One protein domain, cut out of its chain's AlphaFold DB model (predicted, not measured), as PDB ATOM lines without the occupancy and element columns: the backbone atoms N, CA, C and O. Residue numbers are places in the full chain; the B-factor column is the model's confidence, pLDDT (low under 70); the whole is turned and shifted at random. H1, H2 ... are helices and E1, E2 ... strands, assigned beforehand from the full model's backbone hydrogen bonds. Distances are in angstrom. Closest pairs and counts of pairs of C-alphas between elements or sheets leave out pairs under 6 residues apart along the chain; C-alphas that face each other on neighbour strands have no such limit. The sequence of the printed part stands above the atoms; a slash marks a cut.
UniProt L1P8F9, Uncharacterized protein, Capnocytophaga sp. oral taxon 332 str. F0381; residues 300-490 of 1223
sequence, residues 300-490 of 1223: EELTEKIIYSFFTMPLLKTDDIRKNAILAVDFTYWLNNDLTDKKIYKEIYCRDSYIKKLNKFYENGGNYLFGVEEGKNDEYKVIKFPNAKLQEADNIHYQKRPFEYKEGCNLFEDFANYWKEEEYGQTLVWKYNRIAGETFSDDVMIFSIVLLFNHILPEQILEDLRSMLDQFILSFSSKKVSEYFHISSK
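What this domain is: This is residues 300 to 490 of the 1223 residues of an uncharacterized protein of Capnocytophaga sp. oral taxon 332 str. F0381 (UniProt L1P8F9). A twisted sheet of six strands makes the middle of three layers, with H1 and the long H5 over one face and H3 and H4 over the other. Residues 478 to 490 of H5 stick out beyond the body, and the short H2 is off the sheet, next to H1. The printed part has 191 residues with five named helices and six named strands, in the order H1 H2 E1 E2 H3 E3 E4 H4 E5 E6 H5; its class is mixed, helices and strands. The sheet's order is E3 E5 E6 E1 E2 E4, all antiparallel. The whole is compact, with a radius of gyration of the C-alphas of 17.3 A, and only just elongated, spanning 54 by 36 by 29 A.

Where its parts are: Find C-alpha 300 at (21.079, -42.765, -53.183); from there H1 runs to residue 311. Next come H2, residues 319 to 324, then E1, residues 326 to 337 and 34.5 A long, and E2, residues 340 to 351 and 32.8 A. H3 holds residues 352 to 363, E3 378 to 384, E4 396 to 404 and H4 412 to 421. E5, residues 427 to 436, measures 30.1 A and E6, residues 444 to 453, 30.0 A. H5 runs 47.1 A from residue 459 to C-alpha 490 at (3.675, -59.003, -33.316).

How they stand to each other: Start at the hairpin E1 and E2, where N 331 and O 347 are 2.8 A apart, within hydrogen-bond range. Beside E2 lies the edge strand E4, with N 348 and O 399 at 2.8 A. On the other side of E1 is E6, with N 332 and O 448 at 2.8 A. E6 forms a hairpin with E5, with N 429 and O 451 at 2.8 A; E3, the other edge strand, has N 381 and O 430 of E5 at 2.9 A. H5 lies over E3, E5 and E6 at a height over the sheet of 9.7 A; its Leu 469 and Lys 431 have C-alphas 7.3 A apart, the closest to E5. On the same face, H1 only just touches H5, with 3 pairs of C-alphas within 8 A, closest Phe 310 and Ile 461 at 6.9 A. H2 only just touches H1, with 3 such pairs, closest Phe 311 and Arg 322 at 6.3 A. On the opposite face, H3 and H4 are close but not clearly touching, closest C-alphas Phe 361 and Tyr 418 at 7.6 A. In H1 to H5 every O i to N i+4 pair is within hydrogen-bond range.

The domain as a whole: The two C-alphas farthest apart, of Asn 387 and Lys 490, are 55.4 A apart. The printed part has no cut. Look for the long links from H3 to E3 and from E3 to E4. The mean pLDDT of the printed part is 73.7; 63 residues are under 70, among them 308 to 324 and 480 to 490.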
ATOM      1  N   GLU A 300      21.276 -43.700 -52.068       81.06
ATOM      2  CA  GLU A 300      21.079 -42.765 -53.183       81.06
ATOM      3  C   GLU A 300      21.017 -41.333 -52.636       81.06
ATOM      4  O   GLU A 300      21.868 -40.513 -52.978       81.06
ATOM      5  N   GLU A 301      20.138 -41.086 -51.656       80.56
ATOM      6  CA  GLU A 301      20.047 -39.837 -50.881       80.56
ATOM      7  C   GLU A 301      21.401 -39.433 -50.274       80.56
ATOM      8  O   GLU A 301      21.780 -38.260 -50.279       80.56
ATOM      9  N   LEU A 302      22.155 -40.409 -49.749       83.69
ATOM     10  CA  LEU A 302      23.498 -40.177 -49.219       83.69
ATOM     11  C   LEU A 302      24.450 -39.699 -50.321       83.69
ATOM     12  O   LEU A 302      25.192 -38.738 -50.120       83.69
ATOM     13  N   THR A 303      24.429 -40.359 -51.481       81.44
ATOM     14  CA  THR A 303      25.303 -40.028 -52.610       81.44
ATOM     15  C   THR A 303      24.988 -38.640 -53.154       81.44
ATOM     16  O   THR A 303      25.900 -37.826 -53.309       81.44
ATOM     17  N   GLU A 304      23.710 -38.329 -53.373       77.31
ATOM     18  CA  GLU A 304      23.264 -37.001 -53.800       77.31
ATOM     19  C   GLU A 304      23.687 -35.923 -52.802       77.31
ATOM     20  O   GLU A 304      24.229 -34.890 -53.206       77.31
ATOM     21  N   LYS A 305      23.541 -36.171 -51.493       77.94
ATOM     22  CA  LYS A 305      23.956 -35.211 -50.465       77.94
ATOM     23  C   LYS A 305      25.471 -35.008 -50.422       77.94
ATOM     24  O   LYS A 305      25.904 -33.874 -50.215       77.94
ATOM     25  N   ILE A 306      26.277 -36.047 -50.649       78.06
ATOM     26  CA  ILE A 306      27.744 -35.936 -50.759       78.06
ATOM     27  C   ILE A 306      28.117 -35.102 -51.994       78.06
ATOM     28  O   ILE A 306      28.909 -34.164 -51.875       78.06
ATOM     29  N   ILE A 307      27.525 -35.389 -53.162       72.56
ATOM     30  CA  ILE A 307      27.751 -34.618 -54.399       72.56
ATOM     31  C   ILE A 307      27.372 -33.150 -54.177       72.56
ATOM     32  O   ILE A 307      28.168 -32.252 -54.454       72.56
ATOM     33  N   TYR A 308      26.185 -32.904 -53.623       67.88
ATOM     34  CA  TYR A 308      25.682 -31.561 -53.386       67.88
ATOM     35  C   TYR A 308      26.557 -30.787 -52.390       67.88
ATOM     36  O   TYR A 308      26.993 -29.678 -52.693       67.88
ATOM     37  N   SER A 309      26.874 -31.375 -51.234       65.81
ATOM     38  CA  SER A 309      27.580 -30.679 -50.144       65.81
ATOM     39  C   SER A 309      29.031 -30.335 -50.483       65.81
ATOM     40  O   SER A 309      29.526 -29.299 -50.048       65.81
ATOM     41  N   PHE A 310      29.720 -31.185 -51.253       66.06
ATOM     42  CA  PHE A 310      31.168 -31.064 -51.459       66.06
ATOM     43  C   PHE A 310      31.578 -30.656 -52.880       66.06
ATOM     44  O   PHE A 310      32.693 -30.172 -53.066       66.06
ATOM     45  N   PHE A 311      30.695 -30.792 -53.878       64.44
ATOM     46  CA  PHE A 311      31.031 -30.577 -55.294       64.44
ATOM     47  C   PHE A 311      30.130 -29.546 -56.011       64.44
ATOM     48  O   PHE A 311      30.154 -29.469 -57.239       64.44
ATOM     49  N   THR A 312      29.366 -28.712 -55.278       52.62
ATOM     50  CA  THR A 312      28.544 -27.615 -55.861       52.62
ATOM     51  C   THR A 312      29.018 -26.187 -55.551       52.62
ATOM     52  O   THR A 312      28.402 -25.223 -56.001       52.62
ATOM     53  N   MET A 313      30.132 -26.005 -54.834       39.56
ATOM     54  CA  MET A 313      30.737 -24.674 -54.645       39.56
ATOM     55  C   MET A 313      31.251 -24.086 -55.982       39.56
ATOM     56  O   MET A 313      31.783 -24.829 -56.809       39.56
ATOM     57  N   PRO A 314      31.212 -22.751 -56.188       41.06
ATOM     58  CA  PRO A 314      31.542 -22.090 -57.465       41.06
ATOM     59  C   PRO A 314      33.037 -22.115 -57.868       41.06
ATOM     60  O   PRO A 314      33.453 -21.380 -58.767       41.06
ATOM     61  N   LEU A 315      33.849 -22.953 -57.214       35.78
ATOM     62  CA  LEU A 315      35.280 -23.146 -57.468       35.78
ATOM     63  C   LEU A 315      35.584 -24.271 -58.480       35.78
ATOM     64  O   LEU A 315      36.727 -24.388 -58.912       35.78
ATOM     65  N   LEU A 316      34.587 -25.061 -58.904       45.03
ATOM     66  CA  LEU A 316      34.726 -26.113 -59.925       45.03
ATOM     67  C   LEU A 316      33.749 -25.847 -61.088       45.03
ATOM     68  O   LEU A 316      32.570 -26.185 -61.028       45.03
ATOM     69  N   LYS A 317      34.231 -25.170 -62.140       38.53
ATOM     70  CA  LYS A 317      33.403 -24.536 -63.191       38.53
ATOM     71  C   LYS A 317      33.049 -25.413 -64.413       38.53
ATOM     72  O   LYS A 317      32.942 -24.885 -65.515       38.53
ATOM     73  N   THR A 318      32.828 -26.717 -64.252       45.31
ATOM     74  CA  THR A 318      32.301 -27.575 -65.338       45.31
ATOM     75  C   THR A 318      31.300 -28.613 -64.824       45.31
ATOM     76  O   THR A 318      31.489 -29.206 -63.761       45.31
ATOM     77  N   ASP A 319      30.224 -28.852 -65.582       47.81
ATOM     78  CA  ASP A 319      29.238 -29.910 -65.296       47.81
ATOM     79  C   ASP A 319      29.857 -31.325 -65.312       47.81
ATOM     80  O   ASP A 319      29.396 -32.201 -64.578       47.81
ATOM     81  N   ASP A 320      30.952 -31.529 -66.057       51.28
ATOM     82  CA  ASP A 320      31.696 -32.797 -66.107       51.28
ATOM     83  C   ASP A 320      32.226 -33.249 -64.741       51.28
ATOM     84  O   ASP A 320      32.176 -34.435 -64.419       51.28
ATOM     85  N   ILE A 321      32.698 -32.325 -63.895       53.62
ATOM     86  CA  ILE A 321      33.259 -32.689 -62.580       53.62
ATOM     87  C   ILE A 321      32.154 -33.215 -61.655       53.62
ATOM     88  O   ILE A 321      32.359 -34.198 -60.943       53.62
ATOM     89  N   ARG A 322      30.948 -32.631 -61.716       57.31
ATOM     90  CA  ARG A 322      29.787 -33.091 -60.934       57.31
ATOM     91  C   ARG A 322      29.356 -34.504 -61.328       57.31
ATOM     92  O   ARG A 322      29.090 -35.317 -60.448       57.31
ATOM     93  N   LYS A 323      29.354 -34.823 -62.627       58.19
ATOM     94  CA  LYS A 323      29.047 -36.178 -63.116       58.19
ATOM     95  C   LYS A 323      30.151 -37.202 -62.854       58.19
ATOM     96  O   LYS A 323      29.838 -38.389 -62.878       58.19
ATOM     97  N   ASN A 324      31.389 -36.785 -62.572       65.94
ATOM     98  CA  ASN A 324      32.555 -37.675 -62.459       65.94
ATOM     99  C   ASN A 324      33.160 -37.804 -61.054       65.94
ATOM    100  O   ASN A 324      34.036 -38.642 -60.868       65.94
ATOM    101  N   ALA A 325      32.698 -37.035 -60.062       73.19
ATOM    102  CA  ALA A 325      33.308 -36.980 -58.730       73.19
ATOM    103  C   ALA A 325      33.316 -38.319 -57.960       73.19
ATOM    104  O   ALA A 325      34.320 -38.656 -57.328       73.19
ATOM    105  N   ILE A 326      32.219 -39.084 -58.011       84.00
ATOM    106  CA  ILE A 326      32.046 -40.364 -57.297       84.00
ATOM    107  C   ILE A 326      32.010 -41.513 -58.307       84.00
ATOM    108  O   ILE A 326      31.297 -41.447 -59.305       84.00
ATOM    109  N   LEU A 327      32.776 -42.574 -58.059       85.56
ATOM    110  CA  LEU A 327      32.802 -43.793 -58.875       85.56
ATOM    111  C   LEU A 327      31.918 -44.897 -58.281       85.56
ATOM    112  O   LEU A 327      31.256 -45.620 -59.030       85.56
ATOM    113  N   ALA A 328      31.881 -45.004 -56.948       87.88
ATOM    114  CA  ALA A 328      31.046 -45.968 -56.242       87.88
ATOM    115  C   ALA A 328      30.724 -45.558 -54.801       87.88
ATOM    116  O   ALA A 328      31.573 -45.010 -54.094       87.88
ATOM    117  N   VAL A 329      29.521 -45.927 -54.368       89.38
ATOM    118  CA  VAL A 329      29.079 -46.032 -52.977       89.38
ATOM    119  C   VAL A 329      28.637 -47.474 -52.756       89.38
ATOM    120  O   VAL A 329      27.709 -47.948 -53.403       89.38
ATOM    121  N   ASP A 330      29.325 -48.194 -51.880       88.88
ATOM    122  CA  ASP A 330      29.106 -49.618 -51.621       88.88
ATOM    123  C   ASP A 330      28.847 -49.817 -50.126       88.88
ATOM    124  O   ASP A 330      29.740 -49.628 -49.300       88.88
ATOM    125  N   PHE A 331      27.609 -50.162 -49.771       90.00
ATOM    126  CA  PHE A 331      27.155 -50.337 -48.399       90.00
ATOM    127  C   PHE A 331      26.755 -51.786 -48.135       90.00
ATOM    128  O   PHE A 331      25.809 -52.320 -48.706       90.00
ATOM    129  N   THR A 332      27.468 -52.422 -47.214       86.69
ATOM    130  CA  THR A 332      27.239 -53.799 -46.780       86.69
ATOM    131  C   THR A 332      26.810 -53.802 -45.314       86.69
ATOM    132  O   THR A 332      27.471 -53.190 -44.473       86.69
ATOM    133  N   TYR A 333      25.724 -54.503 -44.988       84.12
ATOM    134  CA  TYR A 333      25.287 -54.713 -43.610       84.12
ATOM    135  C   TYR A 333      24.958 -56.183 -43.326       84.12
ATOM    136  O   TYR A 333      24.412 -56.903 -44.162       84.12
ATOM    137  N   TRP A 334      25.308 -56.636 -42.125       78.81
ATOM    138  CA  TRP A 334      25.108 -58.007 -41.657       78.81
ATOM    139  C   TRP A 334      24.321 -58.004 -40.354       78.81
ATOM    140  O   TRP A 334      24.573 -57.179 -39.473       78.81
ATOM    141  N   LEU A 335      23.372 -58.934 -40.257       72.69
ATOM    142  CA  LEU A 335      22.514 -59.150 -39.100       72.69
ATOM    143  C   LEU A 335      22.678 -60.614 -38.671       72.69
ATOM    144  O   LEU A 335      22.354 -61.519 -39.441       72.69
ATOM    145  N   ASN A 336      23.189 -60.846 -37.463       66.75
ATOM    146  CA  ASN A 336      23.237 -62.167 -36.833       66.75
ATOM    147  C   ASN A 336      22.177 -62.247 -35.724       66.75
ATOM    148  O   ASN A 336      22.014 -61.269 -34.990       66.75
ATOM    149  N   ASN A 337      21.465 -63.371 -35.608       60.59
ATOM    150  CA  ASN A 337      20.439 -63.610 -34.584       60.59
ATOM    151  C   ASN A 337      20.201 -65.120 -34.392       60.59
ATOM    152  O   ASN A 337      20.096 -65.833 -35.388       60.59
ATOM    153  N   ASP A 338      20.014 -65.573 -33.145       53.41
ATOM    154  CA  ASP A 338      19.529 -66.922 -32.764       53.41
ATOM    155  C   ASP A 338      18.292 -67.411 -33.575       53.41
ATOM    156  O   ASP A 338      18.010 -68.610 -33.610       53.41
ATOM    157  N   LEU A 339      17.507 -66.506 -34.179       49.31
ATOM    158  CA  LEU A 339      16.220 -66.788 -34.838       49.31
ATOM    159  C   LEU A 339      16.246 -66.862 -36.380       49.31
ATOM    160  O   LEU A 339      15.218 -67.207 -36.964       49.31
ATOM    161  N   THR A 340      17.350 -66.522 -37.057       48.88
ATOM    162  CA  THR A 340      17.398 -66.433 -38.535       48.88
ATOM    163  C   THR A 340      18.759 -66.821 -39.109       48.88
ATOM    164  O   THR A 340      19.781 -66.421 -38.556       48.88
ATOM    165  N   ASP A 341      18.785 -67.476 -40.275       55.25
ATOM    166  CA  ASP A 341      20.030 -67.758 -41.007       55.25
ATOM    167  C   ASP A 341      20.885 -66.498 -41.225       55.25
ATOM    168  O   ASP A 341      20.372 -65.428 -41.574       55.25
ATOM    169  N   LYS A 342      22.210 -66.645 -41.093       65.19
ATOM    170  CA  LYS A 342      23.200 -65.576 -41.303       65.19
ATOM    171  C   LYS A 342      23.126 -65.025 -42.733       65.19
ATOM    172  O   LYS A 342      23.678 -65.624 -43.655       65.19
ATOM    173  N   LYS A 343      22.508 -63.854 -42.914       66.50
ATOM    174  CA  LYS A 343      22.374 -63.186 -44.223       66.50
ATOM    175  C   LYS A 343      23.102 -61.845 -44.250       66.50
ATOM    176  O   LYS A 343      22.939 -61.013 -43.354       66.50
ATOM    177  N   ILE A 344      23.908 -61.640 -45.290       75.00
ATOM    178  CA  ILE A 344      24.553 -60.360 -45.594       75.00
ATOM    179  C   ILE A 344      23.695 -59.645 -46.641       75.00
ATOM    180  O   ILE A 344      23.254 -60.249 -47.618       75.00
ATOM    181  N   TYR A 345      23.478 -58.349 -46.457       80.62
ATOM    182  CA  TYR A 345      22.795 -57.490 -47.416       80.62
ATOM    183  C   TYR A 345      23.774 -56.455 -47.948       80.62
ATOM    184  O   TYR A 345      24.544 -55.871 -47.183       80.62
ATOM    185  N   LYS A 346      23.742 -56.216 -49.257       83.88
ATOM    186  CA  LYS A 346      24.614 -55.246 -49.912       83.88
ATOM    187  C   LYS A 346      23.804 -54.374 -50.864       83.88
ATOM    188  O   LYS A 346      23.042 -54.879 -51.693       83.88
ATOM    189  N   GLU A 347      23.963 -53.068 -50.709       87.19
ATOM    190  CA  GLU A 347      23.392 -52.019 -51.546       87.19
ATOM    191  C   GLU A 347      24.555 -51.258 -52.179       87.19
ATOM    192  O   GLU A 347      25.459 -50.806 -51.479       87.19
ATOM    193  N   ILE A 348      24.565 -51.149 -53.504       84.38
ATOM    194  CA  ILE A 348      25.653 -50.531 -54.261       84.38
ATOM    195  C   ILE A 348      25.056 -49.513 -55.229       84.38
ATOM    196  O   ILE A 348      24.124 -49.828 -55.963       84.38
ATOM    197  N   TYR A 349      25.616 -48.310 -55.245       86.38
ATOM    198  CA  TYR A 349      25.294 -47.237 -56.176       86.38
ATOM    199  C   TYR A 349      26.592 -46.798 -56.862       86.38
ATOM    200  O   TYR A 349      27.448 -46.152 -56.256       86.38
ATOM    201  N   CYS A 350      26.826 -47.266 -58.089       85.62
ATOM    202  CA  CYS A 350      28.155 -47.216 -58.714       85.62
ATOM    203  C   CYS A 350      28.109 -47.317 -60.245       85.62
ATOM    204  O   CYS A 350      27.064 -47.610 -60.821       85.62
ATOM    205  N   ARG A 351      29.253 -47.095 -60.904       85.69
ATOM    206  CA  ARG A 351      29.396 -47.278 -62.359       85.69
ATOM    207  C   ARG A 351      29.596 -48.743 -62.744       85.69
ATOM    208  O   ARG A 351      30.207 -49.514 -62.003       85.69
ATOM    209  N   ASP A 352      29.201 -49.103 -63.963       82.88
ATOM    210  CA  ASP A 352      29.409 -50.448 -64.529       82.88
ATOM    211  C   ASP A 352      30.878 -50.902 -64.495       82.88
ATOM    212  O   ASP A 352      31.183 -52.081 -64.282       82.88
ATOM    213  N   SER A 353      31.808 -49.963 -64.689       83.88
ATOM    214  CA  SER A 353      33.249 -50.207 -64.625       83.88
ATOM    215  C   SER A 353      33.739 -50.572 -63.211       83.88
ATOM    216  O   SER A 353      34.688 -51.352 -63.097       83.88
ATOM    217  N   TYR A 354      33.054 -50.118 -62.150       87.31
ATOM    218  CA  TYR A 354      33.295 -50.554 -60.770       87.31
ATOM    219  C   TYR A 354      32.762 -51.973 -60.535       87.31
ATOM    220  O   TYR A 354      33.518 -52.813 -60.059       87.31
ATOM    221  N   ILE A 355      31.520 -52.295 -60.935       84.19
ATOM    222  CA  ILE A 355      30.951 -53.652 -60.755       84.19
ATOM    223  C   ILE A 355      31.806 -54.726 -61.432       84.19
ATOM    224  O   ILE A 355      32.087 -55.759 -60.825       84.19
ATOM    225  N   LYS A 356      32.273 -54.489 -62.665       84.88
ATOM    226  CA  LYS A 356      33.136 -55.444 -63.385       84.88
ATOM    227  C   LYS A 356      34.442 -55.718 -62.625       84.88
ATOM    228  O   LYS A 356      34.832 -56.875 -62.478       84.88
ATOM    229  N   LYS A 357      35.086 -54.673 -62.091       88.06
ATOM    230  CA  LYS A 357      36.301 -54.794 -61.264       88.06
ATOM    231  C   LYS A 357      36.021 -55.422 -59.894       88.06
ATOM    232  O   LYS A 357      36.837 -56.211 -59.427       88.06
ATOM    233  N   LEU A 358      34.878 -55.129 -59.277       87.44
ATOM    234  CA  LEU A 358      34.463 -55.681 -57.986       87.44
ATOM    235  C   LEU A 358      34.152 -57.185 -58.074       87.44
ATOM    236  O   LEU A 358      34.552 -57.946 -57.198       87.44
ATOM    237  N   ASN A 359      33.506 -57.635 -59.152       86.19
ATOM    238  CA  ASN A 359      33.268 -59.061 -59.390       86.19
ATOM    239  C   ASN A 359      34.590 -59.821 -59.574       86.19
ATOM    240  O   ASN A 359      34.800 -60.830 -58.909       86.19
ATOM    241  N   LYS A 360      35.522 -59.277 -60.369       87.12
ATOM    242  CA  LYS A 360      36.882 -59.819 -60.529       87.12
ATOM    243  C   LYS A 360      37.661 -59.860 -59.199       87.12
ATOM    244  O   LYS A 360      38.398 -60.809 -58.951       87.12
ATOM    245  N   PHE A 361      37.464 -58.885 -58.304       86.19
ATOM    246  CA  PHE A 361      38.010 -58.940 -56.939       86.19
ATOM    247  C   PHE A 361      37.450 -60.138 -56.156       86.19
ATOM    248  O   PHE A 361      38.225 -60.877 -55.555       86.19
ATOM    249  N   TYR A 362      36.135 -60.384 -56.199       84.06
ATOM    250  CA  TYR A 362      35.524 -61.552 -55.545       84.06
ATOM    251  C   TYR A 362      35.956 -62.892 -56.167       84.06
ATOM    252  O   TYR A 362      36.192 -63.849 -55.432       84.06
ATOM    253  N   GLU A 363      36.109 -62.965 -57.492       83.50
ATOM    254  CA  GLU A 363      36.646 -64.141 -58.201       83.50
ATOM    255  C   GLU A 363      38.085 -64.464 -57.763       83.50
ATOM    256  O   GLU A 363      38.425 -65.629 -57.569       83.50
ATOM    257  N   ASN A 364      38.895 -63.436 -57.496       80.31
ATOM    258  CA  ASN A 364      40.260 -63.554 -56.971       80.31
ATOM    259  C   ASN A 364      40.337 -63.842 -55.451       80.31
ATOM    260  O   ASN A 364      41.400 -63.689 -54.852       80.31
ATOM    261  N   GLY A 365      39.237 -64.243 -54.800       75.69
ATOM    262  CA  GLY A 365      39.193 -64.519 -53.353       75.69
ATOM    263  C   GLY A 365      38.831 -63.313 -52.476       75.69
ATOM    264  O   GLY A 365      39.027 -63.338 -51.260       75.69
ATOM    265  N   GLY A 366      38.295 -62.245 -53.068       76.88
ATOM    266  CA  GLY A 366      37.732 -61.103 -52.355       76.88
ATOM    267  C   GLY A 366      36.546 -61.478 -51.458       76.88
ATOM    268  O   GLY A 366      35.676 -62.250 -51.862       76.88
ATOM    269  N   ASN A 367      36.463 -60.884 -50.265       75.25
ATOM    270  CA  ASN A 367      35.320 -61.041 -49.357       75.25
ATOM    271  C   ASN A 367      34.410 -59.792 -49.344       75.25
ATOM    272  O   ASN A 367      34.841 -58.692 -49.689       75.25
ATOM    273  N   TYR A 368      33.149 -59.962 -48.941       73.25
ATOM    274  CA  TYR A 368      32.123 -58.911 -48.891       73.25
ATOM    275  C   TYR A 368      32.242 -57.993 -47.665       73.25
ATOM    276  O   TYR A 368      31.734 -56.872 -47.691       73.25
ATOM    277  N   LEU A 369      32.887 -58.469 -46.595       73.56
ATOM    278  CA  LEU A 369      33.145 -57.726 -45.361       73.56
ATOM    279  C   LEU A 369      34.648 -57.706 -45.068       73.56
ATOM    280  O   LEU A 369      35.334 -58.721 -45.209       73.56
ATOM    281  N   PHE A 370      35.146 -56.548 -44.632       77.81
ATOM    282  CA  PHE A 370      36.545 -56.394 -44.246       77.81
ATOM    283  C   PHE A 370      36.763 -56.723 -42.769       77.81
ATOM    284  O   PHE A 370      35.927 -56.415 -41.914       77.81
ATOM    285  N   GLY A 371      37.903 -57.347 -42.482       65.44
ATOM    286  CA  GLY A 371      38.336 -57.688 -41.137       65.44
ATOM    287  C   GLY A 371      38.740 -56.439 -40.361       65.44
ATOM    288  O   GLY A 371      39.417 -55.557 -40.890       65.44
ATOM    289  N   VAL A 372      38.337 -56.384 -39.095       67.62
ATOM    290  CA  VAL A 372      38.704 -55.328 -38.145       67.62
ATOM    291  C   VAL A 372      39.395 -55.986 -36.958       67.62
ATOM    292  O   VAL A 372      39.002 -57.079 -36.549       67.62
ATOM    293  N   GLU A 373      40.419 -55.333 -36.405       65.56
ATOM    294  CA  GLU A 373      41.120 -55.817 -35.211       65.56
ATOM    295  C   GLU A 373      40.153 -56.087 -34.048       65.56
ATOM    296  O   GLU A 373      39.223 -55.317 -33.777       65.56
ATOM    297  N   GLU A 374      40.397 -57.189 -33.342       58.34
ATOM    298  CA  GLU A 374      39.512 -57.692 -32.299       58.34
ATOM    299  C   GLU A 374      39.309 -56.652 -31.179       58.34
ATOM    300  O   GLU A 374      40.255 -56.137 -30.584       58.34
ATOM    301  N   GLY A 375      38.046 -56.305 -30.909       58.31
ATOM    302  CA  GLY A 375      37.660 -55.304 -29.905       58.31
ATOM    303  C   GLY A 375      37.360 -53.896 -30.441       58.31
ATOM    304  O   GLY A 375      36.725 -53.112 -29.725       58.31
ATOM    305  N   LYS A 376      37.709 -53.559 -31.691       68.31
ATOM    306  CA  LYS A 376      37.251 -52.309 -32.328       68.31
ATOM    307  C   LYS A 376      35.788 -52.432 -32.771       68.31
ATOM    308  O   LYS A 376      35.411 -53.354 -33.487       68.31
ATOM    309  N   ASN A 377      34.955 -51.468 -32.371       72.12
ATOM    310  CA  ASN A 377      33.542 -51.388 -32.781       72.12
ATOM    311  C   ASN A 377      33.252 -50.238 -33.762       72.12
ATOM    312  O   ASN A 377      32.123 -50.093 -34.218       72.12
ATOM    313  N   ASP A 378      34.246 -49.408 -34.077       81.06
ATOM    314  CA  ASP A 378      34.108 -48.272 -34.983       81.06
ATOM    315  C   ASP A 378      35.455 -47.981 -35.652       81.06
ATOM    316  O   ASP A 378      36.470 -47.883 -34.961       81.06
ATOM    317  N   GLU A 379      35.481 -47.858 -36.980       86.38
ATOM    318  CA  GLU A 379      36.700 -47.517 -37.721       86.38
ATOM    319  C   GLU A 379      36.387 -46.595 -38.912       86.38
ATOM    320  O   GLU A 379      35.274 -46.599 -39.447       86.38
ATOM    321  N   TYR A 380      37.349 -45.749 -39.287       88.44
ATOM    322  CA  TYR A 380      37.297 -44.873 -40.458       88.44
ATOM    323  C   TYR A 380      38.697 -44.812 -41.072       88.44
ATOM    324  O   TYR A 380      39.641 -44.426 -40.381       88.44
ATOM    325  N   LYS A 381      38.835 -45.201 -42.341       89.19
ATOM    326  CA  LYS A 381      40.105 -45.190 -43.080       89.19
ATOM    327  C   LYS A 381      39.943 -44.424 -44.390       89.19
ATOM    328  O   LYS A 381      38.891 -44.475 -45.024       89.19
ATOM    329  N   VAL A 382      41.007 -43.738 -44.802       88.00
ATOM    330  CA  VAL A 382      41.091 -43.036 -46.087       88.00
ATOM    331  C   VAL A 382      42.432 -43.354 -46.730       88.00
ATOM    332  O   VAL A 382      43.469 -43.240 -46.080       88.00
ATOM    333  N   ILE A 383      42.414 -43.723 -48.005       89.38
ATOM    334  CA  ILE A 383      43.605 -43.996 -48.809       89.38
ATOM    335  C   ILE A 383      43.524 -43.143 -50.080       89.38
ATOM    336  O   ILE A 383      42.468 -43.029 -50.700       89.38
ATOM    337  N   LYS A 384      44.637 -42.500 -50.443       87.69
ATOM    338  CA  LYS A 384      44.742 -41.600 -51.601       87.69
ATOM    339  C   LYS A 384      45.702 -42.197 -52.630       87.69
ATOM    340  O   LYS A 384      46.800 -42.620 -52.274       87.69
ATOM    341  N   PHE A 385      45.306 -42.187 -53.899       85.50
ATOM    342  CA  PHE A 385      46.079 -42.699 -55.031       85.50
ATOM    343  C   PHE A 385      46.437 -41.537 -55.978       85.50
ATOM    344  O   PHE A 385      45.810 -41.375 -57.022       85.50
ATOM    345  N   PRO A 386      47.422 -40.684 -55.630       72.88
ATOM    346  CA  PRO A 386      47.656 -39.422 -56.340       72.88
ATOM    347  C   PRO A 386      48.096 -39.580 -57.803       72.88
ATOM    348  O   PRO A 386      47.964 -38.639 -58.578       72.88
ATOM    349  N   ASN A 387      48.591 -40.763 -58.178       72.75
ATOM    350  CA  ASN A 387      49.075 -41.072 -59.525       72.75
ATOM    351  C   ASN A 387      48.086 -41.936 -60.337       72.75
ATOM    352  O   ASN A 387      48.406 -42.315 -61.460       72.75
ATOM    353  N   ALA A 388      46.919 -42.289 -59.780       76.69
ATOM    354  CA  ALA A 388      45.928 -43.117 -60.466       76.69
ATOM    355  C   ALA A 388      45.174 -42.323 -61.544       76.69
ATOM    356  O   ALA A 388      44.956 -41.110 -61.417       76.69
ATOM    357  N   LYS A 389      44.766 -43.017 -62.611       76.44
ATOM    358  CA  LYS A 389      44.121 -42.401 -63.775       76.44
ATOM    359  C   LYS A 389      42.709 -41.935 -63.429       76.44
ATOM    360  O   LYS A 389      41.924 -42.667 -62.823       76.44
ATOM    361  N   LEU A 390      42.386 -40.720 -63.868       75.75
ATOM    362  CA  LEU A 390      41.015 -40.218 -63.866       75.75
ATOM    363  C   LEU A 390      40.166 -41.083 -64.803       75.75
ATOM    364  O   LEU A 390      40.572 -41.358 -65.931       75.75
ATOM    365  N   GLN A 391      39.008 -41.516 -64.319       79.12
ATOM    366  CA  GLN A 391      38.067 -42.350 -65.066       79.12
ATOM    367  C   GLN A 391      37.047 -41.478 -65.812       79.12
ATOM    368  O   GLN A 391      36.654 -40.422 -65.306       79.12
ATOM    369  N   GLU A 392      36.621 -41.924 -66.995       66.75
ATOM    370  CA  GLU A 392      35.630 -41.237 -67.836       66.75
ATOM    371  C   GLU A 392      34.173 -41.468 -67.371       66.75
ATOM    372  O   GLU A 392      33.887 -42.234 -66.447       66.75
ATOM    373  N   ALA A 393      33.242 -40.734 -67.986       60.53
ATOM    374  CA  ALA A 393      31.877 -40.523 -67.503       60.53
ATOM    375  C   ALA A 393      30.867 -41.623 -67.900       60.53
ATOM    376  O   ALA A 393      29.975 -41.383 -68.712       60.53
ATOM    377  N   ASP A 394      30.946 -42.804 -67.280       66.94
ATOM    378  CA  ASP A 394      29.906 -43.847 -67.412       66.94
ATOM    379  C   ASP A 394      28.673 -43.570 -66.522       66.94
ATOM    380  O   ASP A 394      28.779 -42.900 -65.491       66.94
ATOM    381  N   ASN A 395      27.513 -44.149 -66.861       71.12
ATOM    382  CA  ASN A 395      26.307 -44.098 -66.022       71.12
ATOM    383  C   ASN A 395      26.512 -44.774 -64.649       71.12
ATOM    384  O   ASN A 395      27.281 -45.726 -64.510       71.12
ATOM    385  N   ILE A 396      25.785 -44.283 -63.640       74.94
ATOM    386  CA  ILE A 396      25.717 -44.857 -62.288       74.94
ATOM    387  C   ILE A 396      24.388 -45.609 -62.141       74.94
ATOM    388  O   ILE A 396      23.340 -45.101 -62.539       74.94
ATOM    389  N   HIS A 397      24.431 -46.800 -61.547       79.00
ATOM    390  CA  HIS A 397      23.276 -47.670 -61.339       79.00
ATOM    391  C   HIS A 397      23.164 -48.119 -59.874       79.00
ATOM    392  O   HIS A 397      24.173 -48.401 -59.221       79.00
ATOM    393  N   TYR A 398      21.926 -48.215 -59.376       81.81
ATOM    394  CA  TYR A 398      21.604 -48.828 -58.085       81.81
ATOM    395  C   TYR A 398      21.423 -50.339 -58.221       81.81
ATOM    396  O   TYR A 398      20.770 -50.831 -59.144       81.81
ATOM    397  N   GLN A 399      21.959 -51.088 -57.262       78.56
ATOM    398  CA  GLN A 399      21.755 -52.522 -57.144       78.56
ATOM    399  C   GLN A 399      21.704 -52.950 -55.677       78.56
ATOM    400  O   GLN A 399      22.596 -52.643 -54.889       78.56
ATOM    401  N   LYS A 400      20.693 -53.749 -55.331       80.44
ATOM    402  CA  LYS A 400      20.531 -54.370 -54.014       80.44
ATOM    403  C   LYS A 400      20.458 -55.883 -54.152       80.44
ATOM    404  O   LYS A 400      19.644 -56.385 -54.925       80.44
ATOM    405  N   ARG A 401      21.304 -56.614 -53.418       70.88
ATOM    406  CA  ARG A 401      21.346 -58.088 -53.445       70.88
ATOM    407  C   ARG A 401      21.638 -58.677 -52.054       70.88
ATOM    408  O   ARG A 401      22.469 -58.125 -51.329       70.88
ATOM    409  N   PRO A 402      20.970 -59.779 -51.663       70.88
ATOM    410  CA  PRO A 402      21.396 -60.599 -50.534       70.88
ATOM    411  C   PRO A 402      22.578 -61.492 -50.944       70.88
ATOM    412  O   PRO A 402      22.668 -61.918 -52.095       70.88
ATOM    413  N   PHE A 403      23.453 -61.800 -49.991       68.50
ATOM    414  CA  PHE A 403      24.584 -62.712 -50.151       68.50
ATOM    415  C   PHE A 403      24.617 -63.723 -48.998       68.50
ATOM    416  O   PHE A 403      24.314 -63.388 -47.847       68.50
ATOM    417  N   GLU A 404      25.010 -64.958 -49.310       62.62
ATOM    418  CA  GLU A 404      25.311 -65.975 -48.303       62.62
ATOM    419  C   GLU A 404      26.588 -65.613 -47.536       62.62
ATOM    420  O   GLU A 404      27.546 -65.065 -48.092       62.62
ATOM    421  N   TYR A 405      26.598 -65.917 -46.240       63.25
ATOM    422  CA  TYR A 405      27.753 -65.682 -45.385       63.25
ATOM    423  C   TYR A 405      28.888 -66.665 -45.722       63.25
ATOM    424  O   TYR A 405      28.708 -67.877 -45.628       63.25
ATOM    425  N   LYS A 406      30.072 -66.142 -46.064       65.00
ATOM    426  CA  LYS A 406      31.314 -66.918 -46.211       65.00
ATOM    427  C   LYS A 406      32.218 -66.673 -45.008       65.00
ATOM    428  O   LYS A 406      32.417 -65.523 -44.620       65.00
ATOM    429  N   GLU A 407      32.791 -67.735 -44.447       58.12
ATOM    430  CA  GLU A 407      33.788 -67.618 -43.379       58.12
ATOM    431  C   GLU A 407      35.104 -67.025 -43.907       58.12
ATOM    432  O   GLU A 407      35.576 -67.375 -44.989       58.12
ATOM    433  N   GLY A 408      35.683 -66.106 -43.129       60.91
ATOM    434  CA  GLY A 408      36.845 -65.294 -43.504       60.91
ATOM    435  C   GLY A 408      36.493 -63.821 -43.744       60.91
ATOM    436  O   GLY A 408      35.343 -63.473 -44.006       60.91
ATOM    437  N   CYS A 409      37.494 -62.945 -43.648       63.50
ATOM    438  CA  CYS A 409      37.412 -61.525 -43.996       63.50
ATOM    439  C   CYS A 409      38.771 -61.074 -44.553       63.50
ATOM    440  O   CYS A 409      39.802 -61.495 -44.029       63.50
ATOM    441  N   ASN A 410      38.782 -60.190 -45.551       72.00
ATOM    442  CA  ASN A 410      40.021 -59.607 -46.092       72.00
ATOM    443  C   ASN A 410      40.299 -58.272 -45.386       72.00
ATOM    444  O   ASN A 410      39.365 -57.664 -44.862       72.00
ATOM    445  N   LEU A 411      41.534 -57.771 -45.360       80.25
ATOM    446  CA  LEU A 411      41.781 -56.432 -44.816       80.25
ATOM    447  C   LEU A 411      41.314 -55.363 -45.814       80.25
ATOM    448  O   LEU A 411      41.329 -55.562 -47.031       80.25
ATOM    449  N   PHE A 412      40.910 -54.198 -45.306       84.25
ATOM    450  CA  PHE A 412      40.570 -53.057 -46.164       84.25
ATOM    451  C   PHE A 412      41.778 -52.606 -47.006       84.25
ATOM    452  O   PHE A 412      41.631 -52.160 -48.142       84.25
ATOM    453  N   GLU A 413      42.981 -52.780 -46.466       85.44
ATOM    454  CA  GLU A 413      44.255 -52.566 -47.139       85.44
ATOM    455  C   GLU A 413      44.422 -53.451 -48.392       85.44
ATOM    456  O   GLU A 413      44.898 -52.956 -49.412       85.44
ATOM    457  N   ASP A 414      43.972 -54.712 -48.366       84.12
ATOM    458  CA  ASP A 414      44.040 -55.623 -49.522       84.12
ATOM    459  C   ASP A 414      43.125 -55.137 -50.653       84.12
ATOM    460  O   ASP A 414      43.517 -55.066 -51.819       84.12
ATOM    461  N   PHE A 415      41.909 -54.725 -50.287       86.44
ATOM    462  CA  PHE A 415      40.946 -54.121 -51.204       86.44
ATOM    463  C   PHE A 415      41.487 -52.814 -51.800       86.44
ATOM    464  O   PHE A 415      41.407 -52.601 -53.009       86.44
ATOM    465  N   ALA A 416      42.101 -51.956 -50.986       86.06
ATOM    466  CA  ALA A 416      42.708 -50.713 -51.449       86.06
ATOM    467  C   ALA A 416      43.910 -50.936 -52.384       86.06
ATOM    468  O   ALA A 416      44.070 -50.192 -53.354       86.06
ATOM    469  N   ASN A 417      44.734 -51.957 -52.131       87.12
ATOM    470  CA  ASN A 417      45.839 -52.328 -53.017       87.12
ATOM    471  C   ASN A 417      45.330 -52.787 -54.391       87.12
ATOM    472  O   ASN A 417      45.862 -52.338 -55.403       87.12
ATOM    473  N   TYR A 418      44.248 -53.569 -54.448       89.31
ATOM    474  CA  TYR A 418      43.625 -53.964 -55.714       89.31
ATOM    475  C   TYR A 418      43.166 -52.756 -56.558       89.31
ATOM    476  O   TYR A 418      43.487 -52.667 -57.742       89.31
ATOM    477  N   TRP A 419      42.484 -51.771 -55.958       87.69
ATOM    478  CA  TRP A 419      42.069 -50.553 -56.682       87.69
ATOM    479  C   TRP A 419      43.245 -49.671 -57.122       87.69
ATOM    480  O   TRP A 419      43.156 -48.993 -58.148       87.69
ATOM    481  N   LYS A 420      44.357 -49.708 -56.379       85.94
ATOM    482  CA  LYS A 420      45.614 -49.044 -56.743       85.94
ATOM    483  C   LYS A 420      46.277 -49.701 -57.958       85.94
ATOM    484  O   LYS A 420      46.767 -48.981 -58.822       85.94
ATOM    485  N   GLU A 421      46.293 -51.033 -58.024       87.38
ATOM    486  CA  GLU A 421      46.836 -51.802 -59.158       87.38
ATOM    487  C   GLU A 421      45.984 -51.657 -60.426       87.38
ATOM    488  O   GLU A 421      46.524 -51.507 -61.518       87.38
ATOM    489  N   GLU A 422      44.657 -51.618 -60.286       86.38
ATOM    490  CA  GLU A 422      43.717 -51.345 -61.385       86.38
ATOM    491  C   GLU A 422      43.662 -49.845 -61.789       86.38
ATOM    492  O   GLU A 422      42.865 -49.477 -62.655       86.38
ATOM    493  N   GLU A 423      44.480 -48.980 -61.165       84.88
ATOM    494  CA  GLU A 423      44.576 -47.518 -61.367       84.88
ATOM    495  C   GLU A 423      43.221 -46.769 -61.358       84.88
ATOM    496  O   GLU A 423      43.060 -45.749 -62.036       84.88
ATOM    497  N   TYR A 424      42.235 -47.264 -60.603       84.56
ATOM    498  CA  TYR A 424      40.830 -46.860 -60.727       84.56
ATOM    499  C   TYR A 424      40.357 -46.035 -59.516       84.56
ATOM    500  O   TYR A 424      40.019 -46.572 -58.461       84.56
ATOM    501  N   GLY A 425      40.299 -44.712 -59.700       84.19
ATOM    502  CA  GLY A 425      39.918 -43.731 -58.674       84.19
ATOM    503  C   GLY A 425      41.101 -43.183 -57.866       84.19
ATOM    504  O   GLY A 425      42.201 -43.724 -57.900       84.19
ATOM    505  N   GLN A 426      40.887 -42.075 -57.148       84.56
ATOM    506  CA  GLN A 426      41.956 -41.297 -56.496       84.56
ATOM    507  C   GLN A 426      41.800 -41.113 -54.980       84.56
ATOM    508  O   GLN A 426      42.810 -40.913 -54.303       84.56
ATOM    509  N   THR A 427      40.590 -41.208 -54.420       87.69
ATOM    510  CA  THR A 427      40.393 -41.294 -52.959       87.69
ATOM    511  C   THR A 427      39.424 -42.417 -52.632       87.69
ATOM    512  O   THR A 427      38.275 -42.386 -53.066       87.69
ATOM    513  N   LEU A 428      39.868 -43.377 -51.827       91.50
ATOM    514  CA  LEU A 428      39.052 -44.454 -51.283       91.50
ATOM    515  C   LEU A 428      38.813 -44.190 -49.792       91.50
ATOM    516  O   LEU A 428      39.760 -44.017 -49.025       91.50
ATOM    517  N   VAL A 429      37.549 -44.154 -49.382       91.62
ATOM    518  CA  VAL A 429      37.105 -43.927 -48.003       91.62
ATOM    519  C   VAL A 429      36.333 -45.152 -47.535       91.62
ATOM    520  O   VAL A 429      35.494 -45.666 -48.270       91.62
ATOM    521  N   TRP A 430      36.568 -45.596 -46.305       92.44
ATOM    522  CA  TRP A 430      35.804 -46.674 -45.683       92.44
ATOM    523  C   TRP A 430      35.420 -46.328 -44.252       92.44
ATOM    524  O   TRP A 430      36.229 -45.814 -43.477       92.44
ATOM    525  N   LYS A 431      34.169 -46.632 -43.905       89.69
ATOM    526  CA  LYS A 431      33.609 -46.492 -42.566       89.69
ATOM    527  C   LYS A 431      33.002 -47.823 -42.137       89.69
ATOM    528  O   LYS A 431      32.103 -48.347 -42.791       89.69
ATOM    529  N   TYR A 432      33.456 -48.317 -40.992       87.00
ATOM    530  CA  TYR A 432      32.931 -49.505 -40.327       87.00
ATOM    531  C   TYR A 432      32.274 -49.126 -39.001       87.00
ATOM    532  O   TYR A 432      32.783 -48.263 -38.279       87.00
ATOM    533  N   ASN A 433      31.174 -49.789 -38.658       84.38
ATOM    534  CA  ASN A 433      30.544 -49.713 -37.346       84.38
ATOM    535  C   ASN A 433      29.956 -51.079 -36.956       84.38
ATOM    536  O   ASN A 433      29.259 -51.714 -37.747       84.38
ATOM    537  N   ARG A 434      30.213 -51.522 -35.724       79.75
ATOM    538  CA  ARG A 434      29.695 -52.770 -35.155       79.75
ATOM    539  C   ARG A 434      28.900 -52.482 -33.891       79.75
ATOM    540  O   ARG A 434      29.411 -51.914 -32.926       79.75
ATOM    541  N   ILE A 435      27.661 -52.955 -33.870       72.19
ATOM    542  CA  ILE A 435      26.754 -52.855 -32.730       72.19
ATOM    543  C   ILE A 435      26.554 -54.262 -32.163       72.19
ATOM    544  O   ILE A 435      25.976 -55.131 -32.811       72.19
ATOM    545  N   ALA A 436      27.042 -54.480 -30.940       62.81
ATOM    546  CA  ALA A 436      26.939 -55.752 -30.227       62.81
ATOM    547  C   ALA A 436      26.473 -55.565 -28.771       62.81
ATOM    548  O   ALA A 436      26.712 -54.526 -28.132       62.81
ATOM    549  N   GLY A 437      25.811 -56.599 -28.243       53.72
ATOM    550  CA  GLY A 437      25.409 -56.695 -26.838       53.72
ATOM    551  C   GLY A 437      26.598 -56.739 -25.866       53.72
ATOM    552  O   GLY A 437      27.731 -57.008 -26.248       53.72
ATOM    553  N   GLU A 438      26.351 -56.453 -24.583       43.94
ATOM    554  CA  GLU A 438      27.396 -56.428 -23.531       43.94
ATOM    555  C   GLU A 438      27.673 -57.796 -22.884       43.94
ATOM    556  O   GLU A 438      28.489 -57.898 -21.972       43.94
ATOM    557  N   THR A 439      26.994 -58.850 -23.328       38.50
ATOM    558  CA  THR A 439      27.126 -60.215 -22.805       38.50
ATOM    559  C   THR A 439      27.088 -61.207 -23.954       38.50
ATOM    560  O   THR A 439      26.346 -60.962 -24.898       38.50
ATOM    561  N   PHE A 440      27.838 -62.310 -23.834       41.75
ATOM    562  CA  PHE A 440      27.937 -63.430 -24.782       41.75
ATOM    563  C   PHE A 440      26.566 -63.932 -25.285       41.75
ATOM    564  O   PHE A 440      25.949 -64.818 -24.697       41.75
ATOM    565  N   SER A 441      26.104 -63.322 -26.369       45.09
ATOM    566  CA  SER A 441      24.947 -63.671 -27.189       45.09
ATOM    567  C   SER A 441      25.331 -63.269 -28.607       45.09
ATOM    568  O   SER A 441      25.813 -62.147 -28.786       45.09
ATOM    569  N   ASP A 442      25.154 -64.161 -29.576       52.94
ATOM    570  CA  ASP A 442      25.769 -64.027 -30.903       52.94
ATOM    571  C   ASP A 442      25.117 -62.947 -31.791       52.94
ATOM    572  O   ASP A 442      25.616 -62.640 -32.876       52.94
ATOM    573  N   ASP A 443      24.054 -62.311 -31.299       56.16
ATOM    574  CA  ASP A 443      23.347 -61.188 -31.909       56.16
ATOM    575  C   ASP A 443      24.263 -59.963 -32.132       56.16
ATOM    576  O   ASP A 443      24.606 -59.209 -31.209       56.16
ATOM    577  N   VAL A 444      24.644 -59.745 -33.391       70.31
ATOM    578  CA  VAL A 444      25.579 -58.700 -33.833       70.31
ATOM    579  C   VAL A 444      25.035 -58.037 -35.096       70.31
ATOM    580  O   VAL A 444      24.644 -58.720 -36.042       70.31
ATOM    581  N   MET A 445      25.070 -56.703 -35.138       74.75
ATOM    582  CA  MET A 445      24.887 -55.932 -36.370       74.75
ATOM    583  C   MET A 445      26.220 -55.315 -36.799       74.75
ATOM    584  O   MET A 445      26.901 -54.680 -35.989       74.75
ATOM    585  N   ILE A 446      26.591 -55.481 -38.067       81.00
ATOM    586  CA  ILE A 446      27.752 -54.819 -38.682       81.00
ATOM    587  C   ILE A 446      27.270 -53.961 -39.848       81.00
ATOM    588  O   ILE A 446      26.458 -54.408 -40.653       81.00
ATOM    589  N   PHE A 447      27.821 -52.755 -39.951       85.38
ATOM    590  CA  PHE A 447      27.629 -51.807 -41.041       85.38
ATOM    591  C   PHE A 447      29.002 -51.431 -41.609       85.38
ATOM    592  O   PHE A 447      29.905 -51.056 -40.862       85.38
ATOM    593  N   SER A 448      29.172 -51.532 -42.924       87.75
ATOM    594  CA  SER A 448      30.423 -51.248 -43.627       87.75
ATOM    595  C   SER A 448      30.109 -50.505 -44.919       87.75
ATOM    596  O   SER A 448      29.479 -51.077 -45.804       87.75
ATOM    597  N   ILE A 449      30.531 -49.246 -45.038       90.69
ATOM    598  CA  ILE A 449      30.341 -48.434 -46.245       90.69
ATOM    599  C   ILE A 449      31.680 -47.992 -46.830       90.69
ATOM    600  O   ILE A 449      32.559 -47.507 -46.115       90.69
ATOM    601  N   VAL A 450      31.822 -48.163 -48.139       91.12
ATOM    602  CA  VAL A 450      32.952 -47.729 -48.956       91.12
ATOM    603  C   VAL A 450      32.480 -46.634 -49.907       91.12
ATOM    604  O   VAL A 450      31.426 -46.756 -50.529       91.12
ATOM    605  N   LEU A 451      33.284 -45.584 -50.049       90.88
ATOM    606  CA  LEU A 451      33.121 -44.546 -51.062       90.88
ATOM    607  C   LEU A 451      34.406 -44.461 -51.885       90.88
ATOM    608  O   LEU A 451      35.493 -44.314 -51.323       90.88
ATOM    609  N   LEU A 452      34.287 -44.508 -53.208       89.69
ATOM    610  CA  LEU A 452      35.403 -44.311 -54.127       89.69
ATOM    611  C   LEU A 452      35.173 -43.044 -54.951       89.69
ATOM    612  O   LEU A 452      34.192 -42.940 -55.687       89.69
ATOM    613  N   PHE A 453      36.099 -42.096 -54.845       87.44
ATOM    614  CA  PHE A 453      36.084 -40.822 -55.554       87.44
ATOM    615  C   PHE A 453      37.123 -40.805 -56.674       87.44
ATOM    616  O   PHE A 453      38.235 -41.315 -56.524       87.44
ATOM    617  N   ASN A 454      36.788 -40.136 -57.772       84.81
ATOM    618  CA  ASN A 454      37.671 -39.947 -58.924       84.81
ATOM    619  C   ASN A 454      38.730 -38.850 -58.688       84.81
ATOM    620  O   ASN A 454      39.596 -38.644 -59.527       84.81
ATOM    621  N   HIS A 455      38.672 -38.135 -57.558       79.44
ATOM    622  CA  HIS A 455      39.550 -37.005 -57.240       79.44
ATOM    623  C   HIS A 455      40.207 -37.145 -55.861       79.44
ATOM    624  O   HIS A 455      39.679 -37.815 -54.969       79.44
ATOM    625  N   ILE A 456      41.352 -36.485 -55.668       77.75
ATOM    626  CA  ILE A 456      42.009 -36.350 -54.359       77.75
ATOM    627  C   ILE A 456      41.207 -35.378 -53.480       77.75
ATOM    628  O   ILE A 456      41.081 -34.203 -53.819       77.75
ATOM    629  N   LEU A 457      40.699 -35.840 -52.332       77.56
ATOM    630  CA  LEU A 457      39.923 -34.986 -51.422       77.56
ATOM    631  C   LEU A 457      40.803 -34.225 -50.402       77.56
ATOM    632  O   LEU A 457      41.715 -34.825 -49.811       77.56
ATOM    633  N   PRO A 458      40.526 -32.928 -50.143       73.94
ATOM    634  CA  PRO A 458      41.061 -32.176 -49.003       73.94
ATOM    635  C   PRO A 458      40.658 -32.784 -47.653       73.94
ATOM    636  O   PRO A 458      39.609 -33.412 -47.537       73.94
ATOM    637  N   GLU A 459      41.461 -32.556 -46.612       70.25
ATOM    638  CA  GLU A 459      41.213 -33.120 -45.273       70.25
ATOM    639  C   GLU A 459      39.912 -32.616 -44.639       70.25
ATOM    640  O   GLU A 459      39.157 -33.430 -44.117       70.25
ATOM    641  N   GLN A 460      39.574 -31.331 -44.795       69.19
ATOM    642  CA  GLN A 460      38.308 -30.775 -44.293       69.19
ATOM    643  C   GLN A 460      37.080 -31.521 -44.846       69.19
ATOM    644  O   GLN A 460      36.181 -31.885 -44.094       69.19
ATOM    645  N   ILE A 461      37.081 -31.826 -46.151       71.62
ATOM    646  CA  ILE A 461      35.994 -32.578 -46.800       71.62
ATOM    647  C   ILE A 461      35.921 -34.012 -46.256       71.62
ATOM    648  O   ILE A 461      34.832 -34.560 -46.124       71.62
ATOM    649  N   LEU A 462      37.056 -34.622 -45.903       76.00
ATOM    650  CA  LEU A 462      37.092 -35.963 -45.313       76.00
ATOM    651  C   LEU A 462      36.558 -35.983 -43.870       76.00
ATOM    652  O   LEU A 462      35.886 -36.943 -43.491       76.00
ATOM    653  N   GLU A 463      36.787 -34.934 -43.076       75.38
ATOM    654  CA  GLU A 463      36.185 -34.805 -41.740       75.38
ATOM    655  C   GLU A 463      34.664 -34.601 -41.809       75.38
ATOM    656  O   GLU A 463      33.909 -35.306 -41.129       75.38
ATOM    657  N   ASP A 464      34.200 -33.706 -42.683       72.69
ATOM    658  CA  ASP A 464      32.771 -33.450 -42.888       72.69
ATOM    659  C   ASP A 464      32.052 -34.703 -43.427       72.69
ATOM    660  O   ASP A 464      30.964 -35.068 -42.966       72.69
ATOM    661  N   LEU A 465      32.691 -35.425 -44.356       79.12
ATOM    662  CA  LEU A 465      32.204 -36.694 -44.897       79.12
ATOM    663  C   LEU A 465      32.114 -37.784 -43.822       79.12
ATOM    664  O   LEU A 465      31.128 -38.519 -43.785       79.12
ATOM    665  N   ARG A 466      33.098 -37.881 -42.916       84.62
ATOM    666  CA  ARG A 466      33.043 -38.810 -41.775       84.62
ATOM    667  C   ARG A 466      31.811 -38.547 -40.908       84.62
ATOM    668  O   ARG A 466      31.082 -39.486 -40.599       84.62
ATOM    669  N   SER A 467      31.556 -37.282 -40.570       77.44
ATOM    670  CA  SER A 467      30.379 -36.870 -39.792       77.44
ATOM    671  C   SER A 467      29.066 -37.244 -40.497       77.44
ATOM    672  O   SER A 467      28.139 -37.759 -39.870       77.44
ATOM    673  N   MET A 468      29.002 -37.066 -41.822       78.38
ATOM    674  CA  MET A 468      27.840 -37.444 -42.634       78.38
ATOM    675  C   MET A 468      27.600 -38.965 -42.650       78.38
ATOM    676  O   MET A 468      26.460 -39.408 -42.509       78.38
ATOM    677  N   LEU A 469      28.665 -39.770 -42.750       84.06
ATOM    678  CA  LEU A 469      28.585 -41.234 -42.677       84.06
ATOM    679  C   LEU A 469      28.172 -41.736 -41.286       84.06
ATOM    680  O   LEU A 469      27.347 -42.645 -41.193       84.06
ATOM    681  N   ASP A 470      28.683 -41.125 -40.214       81.00
ATOM    682  CA  ASP A 470      28.262 -41.429 -38.841       81.00
ATOM    683  C   ASP A 470      26.758 -41.160 -38.654       81.00
ATOM    684  O   ASP A 470      26.042 -41.976 -38.067       81.00
ATOM    685  N   GLN A 471      26.243 -40.050 -39.198       77.25
ATOM    686  CA  GLN A 471      24.810 -39.736 -39.160       77.25
ATOM    687  C   GLN A 471      23.961 -40.724 -39.967       77.25
ATOM    688  O   GLN A 471      22.915 -41.144 -39.468       77.25
ATOM    689  N   PHE A 472      24.408 -41.117 -41.166       82.62
ATOM    690  CA  PHE A 472      23.716 -42.093 -42.015       82.62
ATOM    691  C   PHE A 472      23.624 -43.474 -41.357       82.62
ATOM    692  O   PHE A 472      22.544 -44.062 -41.286       82.62
ATOM    693  N   ILE A 473      24.732 -43.982 -40.805       80.19
ATOM    694  CA  ILE A 473      24.724 -45.270 -40.099       80.19
ATOM    695  C   ILE A 473      23.777 -45.202 -38.887       80.19
ATOM    696  O   ILE A 473      23.070 -46.173 -38.607       80.19
ATOM    697  N   LEU A 474      23.678 -44.054 -38.202       73.75
ATOM    698  CA  LEU A 474      22.765 -43.853 -37.070       73.75
ATOM    699  C   LEU A 474      21.277 -43.739 -37.451       73.75
ATOM    700  O   LEU A 474      20.441 -44.223 -36.687       73.75
ATOM    701  N   SER A 475      20.911 -43.126 -38.583       71.81
ATOM    702  CA  SER A 475      19.515 -43.126 -39.064       71.81
ATOM    703  C   SER A 475      19.119 -44.507 -39.586       71.81
ATOM    704  O   SER A 475      18.087 -45.049 -39.181       71.81
ATOM    705  N   PHE A 476      19.968 -45.125 -40.411       77.62
ATOM    706  CA  PHE A 476      19.706 -46.439 -40.999       77.62
ATOM    707  C   PHE A 476      19.563 -47.540 -39.935       77.62
ATOM    708  O   PHE A 476      18.590 -48.299 -39.957       77.62
ATOM    709  N   SER A 477      20.479 -47.600 -38.958       69.31
ATOM    710  CA  SER A 477      20.396 -48.582 -37.863       69.31
ATOM    711  C   SER A 477      19.159 -48.368 -36.986       69.31
ATOM    712  O   SER A 477      18.487 -49.341 -36.651       69.31
ATOM    713  N   SER A 478      18.786 -47.120 -36.683       64.31
ATOM    714  CA  SER A 478      17.551 -46.809 -35.948       64.31
ATOM    715  C   SER A 478      16.295 -47.308 -36.668       64.31
ATOM    716  O   SER A 478      15.449 -47.960 -36.052       64.31
ATOM    717  N   LYS A 479      16.185 -47.051 -37.979       70.38
ATOM    718  CA  LYS A 479      15.053 -47.501 -38.803       70.38
ATOM    719  C   LYS A 479      14.941 -49.027 -38.801       70.38
ATOM    720  O   LYS A 479      13.882 -49.561 -38.479       70.38
ATOM    721  N   LYS A 480      16.053 -49.730 -39.050       69.31
ATOM    722  CA  LYS A 480      16.098 -51.204 -39.055       69.31
ATOM    723  C   LYS A 480      15.800 -51.820 -37.686       69.31
ATOM    724  O   LYS A 480      15.115 -52.836 -37.615       69.31
ATOM    725  N   VAL A 481      16.238 -51.185 -36.599       61.88
ATOM    726  CA  VAL A 481      15.888 -51.600 -35.232       61.88
ATOM    727  C   VAL A 481      14.389 -51.412 -34.957       61.88
ATOM    728  O   VAL A 481      13.780 -52.291 -34.354       61.88
ATOM    729  N   SER A 482      13.765 -50.326 -35.423       56.41
ATOM    730  CA  SER A 482      12.319 -50.089 -35.252       56.41
ATOM    731  C   SER A 482      11.455 -51.104 -36.017       56.41
ATOM    732  O   SER A 482      10.555 -51.715 -35.438       56.41
ATOM    733  N   GLU A 483      11.785 -51.361 -37.289       61.81
ATOM    734  CA  GLU A 483      11.148 -52.408 -38.107       61.81
ATOM    735  C   GLU A 483      11.231 -53.784 -37.407       61.81
ATOM    736  O   GLU A 483      10.230 -54.493 -37.281       61.81
ATOM    737  N   TYR A 484      12.400 -54.114 -36.845       60.28
ATOM    738  CA  TYR A 484      12.633 -55.331 -36.062       60.28
ATOM    739  C   TYR A 484      11.771 -55.412 -34.782       60.28
ATOM    740  O   TYR A 484      11.208 -56.470 -34.486       60.28
ATOM    741  N   PHE A 485      11.596 -54.308 -34.040       52.53
ATOM    742  CA  PHE A 485      10.710 -54.264 -32.864       52.53
ATOM    743  C   PHE A 485       9.243 -54.544 -33.215       52.53
ATOM    744  O   PHE A 485       8.557 -55.254 -32.470       52.53
ATOM    745  N   HIS A 486       8.738 -53.997 -34.324       52.81
ATOM    746  CA  HIS A 486       7.336 -54.187 -34.700       52.81
ATOM    747  C   HIS A 486       7.049 -55.639 -35.107       52.81
ATOM    748  O   HIS A 486       6.031 -56.198 -34.691       52.81
ATOM    749  N   ILE A 487       7.949 -56.268 -35.866       55.84
ATOM    750  CA  ILE A 487       7.816 -57.677 -36.268       55.84
ATOM    751  C   ILE A 487       7.904 -58.580 -35.029       55.84
ATOM    752  O   ILE A 487       6.955 -59.301 -34.723       55.84
ATOM    753  N   SER A 488       8.971 -58.449 -34.231       54.69
ATOM    754  CA  SER A 488       9.187 -59.287 -33.044       54.69
ATOM    755  C   SER A 488       8.059 -59.165 -32.006       54.69
ATOM    756  O   SER A 488       7.631 -60.163 -31.431       54.69
ATOM    757  N   SER A 489       7.513 -57.962 -31.787       55.12
ATOM    758  CA  SER A 489       6.389 -57.770 -30.856       55.12
ATOM    759  C   SER A 489       5.045 -58.278 -31.390       55.12
ATOM    760  O   SER A 489       4.167 -58.604 -30.590       55.12
ATOM    761  N   LYS A 490       4.845 -58.347 -32.713       62.84
ATOM    762  CA  LYS A 490       3.675 -59.003 -33.316       62.84
ATOM    763  C   LYS A 490       3.777 -60.522 -33.134       62.84
ATOM    764  O   LYS A 490       2.904 -61.106 -32.498       62.84
TER     765      LYS A 490